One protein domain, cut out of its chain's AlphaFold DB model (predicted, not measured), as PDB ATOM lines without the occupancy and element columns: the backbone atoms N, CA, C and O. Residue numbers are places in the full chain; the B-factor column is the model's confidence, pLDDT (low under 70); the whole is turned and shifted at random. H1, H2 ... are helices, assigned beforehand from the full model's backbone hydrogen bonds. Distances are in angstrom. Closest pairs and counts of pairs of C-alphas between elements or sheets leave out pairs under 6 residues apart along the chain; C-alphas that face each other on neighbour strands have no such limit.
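This is residues 2 to 49 of the 154 residues of the protein "Nucleic acid binding protein" of Rhizophora mucronata (UniProt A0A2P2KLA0). This is a chain drawn out into a loose, winding ribbon of five very short helices, with no closed core: H1, H2 and H3 gather in a loose cluster at one end of the long axis, and H5 lies at the other end. Between the cluster and H5 the chain runs on through H4, which touches no other helix, and residues 28 to 34 stand free. The printed part has 48 residues, with five named helices in the order H1, H2, H3, H4, H5 and no named strand, and the class is all helix. The whole is only just loose, close to extended, with a radius of gyration of the C-alphas of 14.0 A, and it spans 38 by 21 by 17 A.

Four helices share the greatest length of 5 residues; begin with H3, residues 21 to 25, 6.7 A from first to last C-alpha. Find C-alpha 21 at (217.123, 142.331, 174.764); from there H3 runs to C-alpha 25 at (220.840, 138.212, 171.048). Go back to C-alpha 2 at (219.839, 140.491, 165.710) for H1, residues 2 to 6, 6.0 A long, and then on to H2, residues 9 to 13, 6.1 A. After H3 look for H4 at residues 30 to 34, 6.5 A, and for H5 at residues 45 to 48, 5.3 A, which ends with C-alpha 48 at (208.285, 124.122, 190.859).

Look first at H3 and H1, which touch, the closest C-alphas being those of Ala 2 and Ile 25, 5.9 A apart. H1 and H2 only just touch, with 3 pairs of C-alphas within 8 A, and only at the corner by their link; their closest C-alphas, those of Thr 5 and Ile 11, are 6.1 A apart. H2 and H3 are close but not clearly touching, with the C-alphas of Ile 12 and Ile 21 closest at 7.2 A. H4 is apart from H3 and from H5, and H5 is apart from H1, H2 and H3 too. In the backbone of H1, H2, H3 and H4, every O i to N i+4 pair is within hydrogen-bond range; H5, with 4 residues, is too short for such a pair, and its one O i to N i+3 pair is within range.

The two C-alphas farthest apart are those of Asn 8 and Ser 47, at 38.6 A. The printed part, residues 2 to 49, has no cut. The links H1 to H2 and H3 to H4 are tight, those from H2 to H3 and from H4 to H5 are short, and no link is long. Residues 14 to 19, in the link from H2 to H3, stand free. In the B-factor column you will find a mean pLDDT of 72.0 for the printed part of this model, with residues 27 to 47 under 70.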
ATOM      1  N   ALA A   2     219.573 139.752 164.464       73.12
ATOM      2  CA  ALA A   2     219.839 140.491 165.710       73.12
ATOM      3  C   ALA A   2     220.517 141.864 165.498       73.12
ATOM      4  O   ALA A   2     220.127 142.850 166.105       73.12
ATOM      5  N   PHE A   3     221.484 141.968 164.579       79.19
ATOM      6  CA  PHE A   3     222.210 143.224 164.338       79.19
ATOM      7  C   PHE A   3     221.286 144.417 164.030       79.19
ATOM      8  O   PHE A   3     221.410 145.453 164.661       79.19
ATOM      9  N   LEU A   4     220.306 144.263 163.132       79.94
ATOM     10  CA  LEU A   4     219.382 145.346 162.752       79.94
ATOM     11  C   LEU A   4     218.435 145.777 163.886       79.94
ATOM     12  O   LEU A   4     218.004 146.925 163.925       79.94
ATOM     13  N   THR A   5     218.102 144.866 164.802       78.06
ATOM     14  CA  THR A   5     217.214 145.156 165.939       78.06
ATOM     15  C   THR A   5     217.976 145.772 167.110       78.06
ATOM     16  O   THR A   5     217.441 146.642 167.787       78.06
ATOM     17  N   LEU A   6     219.241 145.389 167.299       81.06
ATOM     18  CA  LEU A   6     220.110 145.862 168.385       81.06
ATOM     19  C   LEU A   6     220.956 147.089 168.028       81.06
ATOM     20  O   LEU A   6     221.632 147.635 168.891       81.06
ATOM     21  N   THR A   7     220.946 147.522 166.771       86.06
ATOM     22  CA  THR A   7     221.598 148.775 166.345       86.06
ATOM     23  C   THR A   7     220.631 149.949 166.277       86.06
ATOM     24  O   THR A   7     221.066 151.094 166.190       86.06
ATOM     25  N   ASN A   8     219.319 149.698 166.333       88.62
ATOM     26  CA  ASN A   8     218.314 150.750 166.281       88.62
ATOM     27  C   ASN A   8     217.779 151.068 167.691       88.62
ATOM     28  O   ASN A   8     217.000 150.279 168.234       88.62
ATOM     29  N   PRO A   9     218.098 152.243 168.266       85.44
ATOM     30  CA  PRO A   9     217.693 152.593 169.627       85.44
ATOM     31  C   PRO A   9     216.172 152.669 169.788       85.44
ATOM     32  O   PRO A   9     215.649 152.358 170.852       85.44
ATOM     33  N   LYS A  10     215.434 153.004 168.720       88.06
ATOM     34  CA  LYS A  10     213.966 153.037 168.750       88.06
ATOM     35  C   LYS A  10     213.375 151.643 168.940       88.06
ATOM     36  O   LYS A  10     212.358 151.495 169.601       88.06
ATOM     37  N   ILE A  11     214.006 150.621 168.363       85.00
ATOM     38  CA  ILE A  11     213.553 149.233 168.505       85.00
ATOM     39  C   ILE A  11     213.867 148.728 169.914       85.00
ATOM     40  O   ILE A  11     213.022 148.079 170.522       85.00
ATOM     41  N   ILE A  12     215.040 149.084 170.444       83.25
ATOM     42  CA  ILE A  12     215.478 148.689 171.787       83.25
ATOM     43  C   ILE A  12     214.572 149.286 172.871       83.25
ATOM     44  O   ILE A  12     214.127 148.570 173.762       83.25
ATOM     45  N   LEU A  13     214.254 150.579 172.776       83.25
ATOM     46  CA  LEU A  13     213.372 151.252 173.738       83.25
ATOM     47  C   LEU A  13     211.924 150.746 173.673       83.25
ATOM     48  O   LEU A  13     211.210 150.790 174.666       83.25
ATOM     49  N   ASN A  14     211.506 150.226 172.517       84.94
ATOM     50  CA  ASN A  14     210.175 149.659 172.314       84.94
ATOM     51  C   ASN A  14     210.088 148.167 172.684       84.94
ATOM     52  O   ASN A  14     209.075 147.518 172.392       84.94
ATOM     53  N   PHE A  15     211.119 147.587 173.309       81.81
ATOM     54  CA  PHE A  15     210.979 146.266 173.904       81.81
ATOM     55  C   PHE A  15     209.977 146.343 175.060       81.81
ATOM     56  O   PHE A  15     210.196 147.012 176.062       81.81
ATOM     57  N   GLY A  16     208.835 145.672 174.889       80.75
ATOM     58  CA  GLY A  16     207.826 145.577 175.940       80.75
ATOM     59  C   GLY A  16     208.385 144.916 177.209       80.75
ATOM     60  O   GLY A  16     209.401 144.224 177.135       80.75
ATOM     61  N   PRO A  17     207.694 145.036 178.355       77.94
ATOM     62  CA  PRO A  17     208.193 144.580 179.661       77.94
ATOM     63  C   PRO A  17     208.559 143.086 179.701       77.94
ATOM     64  O   PRO A  17     209.411 142.670 180.474       77.94
ATOM     65  N   ASN A  18     207.966 142.288 178.810       72.69
ATOM     66  CA  ASN A  18     208.182 140.843 178.720       72.69
ATOM     67  C   ASN A  18     209.170 140.441 177.606       72.69
ATOM     68  O   ASN A  18     209.295 139.258 177.287       72.69
ATOM     69  N   LYS A  19     209.836 141.405 176.956       76.94
ATOM     70  CA  LYS A  19     210.779 141.168 175.855       76.94
ATOM     71  C   LYS A  19     212.181 141.582 176.291       76.94
ATOM     72  O   LYS A  19     212.540 142.748 176.242       76.94
ATOM     73  N   SER A  20     212.991 140.611 176.698       77.25
ATOM     74  CA  SER A  20     214.390 140.867 177.052       77.25
ATOM     75  C   SER A  20     215.246 141.085 175.801       77.25
ATOM     76  O   SER A  20     215.193 140.287 174.863       77.25
ATOM     77  N   ILE A  21     216.103 142.107 175.806       83.50
ATOM     78  CA  ILE A  21     217.123 142.331 174.764       83.50
ATOM     79  C   ILE A  21     218.005 141.083 174.599       83.50
ATOM     80  O   ILE A  21     218.322 140.681 173.478       83.50
ATOM     81  N   LEU A  22     218.328 140.410 175.709       81.12
ATOM     82  CA  LEU A  22     219.127 139.186 175.700       81.12
ATOM     83  C   LEU A  22     218.448 138.066 174.913       81.12
ATOM     84  O   LEU A  22     219.139 137.342 174.210       81.12
ATOM     85  N   SER A  23     217.114 137.977 174.934       75.12
ATOM     86  CA  SER A  23     216.379 136.987 174.127       75.12
ATOM     87  C   SER A  23     216.477 137.237 172.614       75.12
ATOM     88  O   SER A  23     216.293 136.319 171.817       75.12
ATOM     89  N   SER A  24     216.792 138.471 172.198       74.81
ATOM     90  CA  SER A  24     217.032 138.811 170.787       74.81
ATOM     91  C   SER A  24     218.466 138.498 170.345       74.81
ATOM     92  O   SER A  24     218.699 138.217 169.167       74.81
ATOM     93  N   ILE A  25     219.424 138.545 171.278       81.50
ATOM     94  CA  ILE A  25     220.840 138.212 171.048       81.50
ATOM     95  C   ILE A  25     221.032 136.696 171.098       81.50
ATOM     96  O   ILE A  25     221.505 136.069 170.149       81.50
ATOM     97  N   ILE A  26     220.641 136.114 172.223       78.44
ATOM     98  CA  ILE A  26     220.716 134.699 172.528       78.44
ATOM     99  C   ILE A  26     219.361 134.145 172.125       78.44
ATOM    100  O   ILE A  26     218.407 134.194 172.901       78.44
ATOM    101  N   ARG A  27     219.256 133.682 170.872       64.00
ATOM    102  CA  ARG A  27     218.043 133.001 170.405       64.00
ATOM    103  C   ARG A  27     217.729 131.904 171.422       64.00
ATOM    104  O   ARG A  27     218.576 131.019 171.579       64.00
ATOM    105  N   PRO A  28     216.574 131.934 172.105       65.44
ATOM    106  CA  PRO A  28     216.185 130.782 172.882       65.44
ATOM    107  C   PRO A  28     216.064 129.640 171.874       65.44
ATOM    108  O   PRO A  28     215.497 129.807 170.791       65.44
ATOM    109  N   ASP A  29     216.722 128.525 172.169       69.12
ATOM    110  CA  ASP A  29     216.602 127.312 171.369       69.12
ATOM    111  C   ASP A  29     215.099 127.026 171.186       69.12
ATOM    112  O   ASP A  29     214.370 127.117 172.174       69.12
ATOM    113  N   PRO A  30     214.587 126.758 169.971       64.00
ATOM    114  CA  PRO A  30     213.171 126.458 169.749       64.00
ATOM    115  C   PRO A  30     212.593 125.454 170.753       64.00
ATOM    116  O   PRO A  30     211.488 125.652 171.257       64.00
ATOM    117  N   VAL A  31     213.391 124.459 171.151       63.28
ATOM    118  CA  VAL A  31     213.031 123.464 172.177       63.28
ATOM    119  C   VAL A  31     212.810 124.105 173.558       63.28
ATOM    120  O   VAL A  31     211.989 123.651 174.351       63.28
ATOM    121  N   LEU A  32     213.532 125.184 173.866       59.25
ATOM    122  CA  LEU A  32     213.375 125.977 175.086       59.25
ATOM    123  C   LEU A  32     212.198 126.965 175.013       59.25
ATOM    124  O   LEU A  32     211.679 127.333 176.064       59.25
ATOM    125  N   LEU A  33     211.746 127.384 173.821       61.69
ATOM    126  CA  LEU A  33     210.489 128.144 173.691       61.69
ATOM    127  C   LEU A  33     209.273 127.255 173.958       61.69
ATOM    128  O   LEU A  33     208.314 127.713 174.580       61.69
ATOM    129  N   GLU A  34     209.328 126.004 173.495       60.66
ATOM    130  CA  GLU A  34     208.298 124.987 173.732       60.66
ATOM    131  C   GLU A  34     208.304 124.472 175.173       60.66
ATOM    132  O   GLU A  34     207.267 124.047 175.681       60.66
ATOM    133  N   ARG A  35     209.429 124.619 175.886       59.00
ATOM    134  CA  ARG A  35     209.489 124.545 177.354       59.00
ATOM    135  C   ARG A  35     208.860 125.785 177.992       59.00
ATOM    136  O   ARG A  35     209.464 126.500 178.786       59.00
ATOM    137  N   LYS A  36     207.588 126.018 177.691       61.78
ATOM    138  CA  LYS A  36     206.673 126.497 178.723       61.78
ATOM    139  C   LYS A  36     206.483 125.329 179.683       61.78
ATOM    140  O   LYS A  36     206.494 124.182 179.247       61.78
ATOM    141  N   GLY A  37     206.421 125.591 180.984       58.09
ATOM    142  CA  GLY A  37     206.109 124.564 181.973       58.09
ATOM    143  C   GLY A  37     204.725 123.969 181.695       58.09
ATOM    144  O   GLY A  37     203.734 124.417 182.257       58.09
ATOM    145  N   GLY A  38     204.645 123.015 180.768       56.38
ATOM    146  CA  GLY A  38     203.397 122.575 180.150       56.38
ATOM    147  C   GLY A  38     202.872 123.529 179.065       56.38
ATOM    148  O   GLY A  38     203.129 124.734 179.064       56.38
ATOM    149  N   CYS A  39     202.087 122.973 178.141       51.50
ATOM    150  CA  CYS A  39     201.474 123.675 177.007       51.50
ATOM    151  C   CYS A  39     200.455 124.761 177.407       51.50
ATOM    152  O   CYS A  39     200.168 125.632 176.592       51.50
ATOM    153  N   ASN A  40     199.981 124.755 178.658       56.50
ATOM    154  CA  ASN A  40     199.005 125.707 179.203       56.50
ATOM    155  C   ASN A  40     199.480 126.422 180.488       56.50
ATOM    156  O   ASN A  40     198.666 127.019 181.186       56.50
ATOM    157  N   GLY A  41     200.778 126.377 180.822       61.00
ATOM    158  CA  GLY A  41     201.294 127.005 182.051       61.00
ATOM    159  C   GLY A  41     200.990 126.238 183.346       61.00
ATOM    160  O   GLY A  41     200.999 126.835 184.415       61.00
ATOM    161  N   GLU A  42     200.738 124.927 183.259       58.41
ATOM    162  CA  GLU A  42     200.481 124.039 184.409       58.41
ATOM    163  C   GLU A  42     201.666 123.915 185.380       58.41
ATOM    164  O   GLU A  42     201.454 123.687 186.566       58.41
ATOM    165  N   LEU A  43     202.904 124.099 184.911       60.00
ATOM    166  CA  LEU A  43     204.088 124.220 185.761       60.00
ATOM    167  C   LEU A  43     204.550 125.683 185.825       60.00
ATOM    168  O   LEU A  43     205.495 126.094 185.145       60.00
ATOM    169  N   GLY A  44     203.856 126.483 186.632       68.19
ATOM    170  CA  GLY A  44     204.294 127.829 187.010       68.19
ATOM    171  C   GLY A  44     205.475 127.805 187.989       68.19
ATOM    172  O   GLY A  44     205.743 126.777 188.616       68.19
ATOM    173  N   PHE A  45     206.168 128.937 188.159       64.56
ATOM    174  CA  PHE A  45     207.255 129.058 189.142       64.56
ATOM    175  C   PHE A  45     206.795 128.661 190.543       64.56
ATOM    176  O   PHE A  45     207.502 127.901 191.183       64.56
ATOM    177  N   ASP A  46     205.576 129.010 190.946       63.47
ATOM    178  CA  ASP A  46     205.027 128.652 192.260       63.47
ATOM    179  C   ASP A  46     204.876 127.137 192.472       63.47
ATOM    180  O   ASP A  46     204.921 126.657 193.600       63.47
ATOM    181  N   SER A  47     204.711 126.366 191.393       68.38
ATOM    182  CA  SER A  47     204.560 124.906 191.461       68.38
ATOM    183  C   SER A  47     205.897 124.163 191.517       68.38
ATOM    184  O   SER A  47     205.984 123.089 192.109       68.38
ATOM    185  N   ILE A  48     206.945 124.727 190.908       72.06
ATOM    186  CA  ILE A  48     208.285 124.122 190.859       72.06
ATOM    187  C   ILE A  48     209.153 124.659 192.003       72.06
ATOM    188  O   ILE A  48     209.944 123.930 192.595       72.06
ATOM    189  N   LEU A  49     209.008 125.949 192.290       70.12
ATOM    190  CA  LEU A  49     209.764 126.745 193.243       70.12
ATOM    191  C   LEU A  49     208.794 127.683 193.991       70.12
ATOM    192  O   LEU A  49     208.747 128.879 193.691       70.12
TER     193      LEU A  49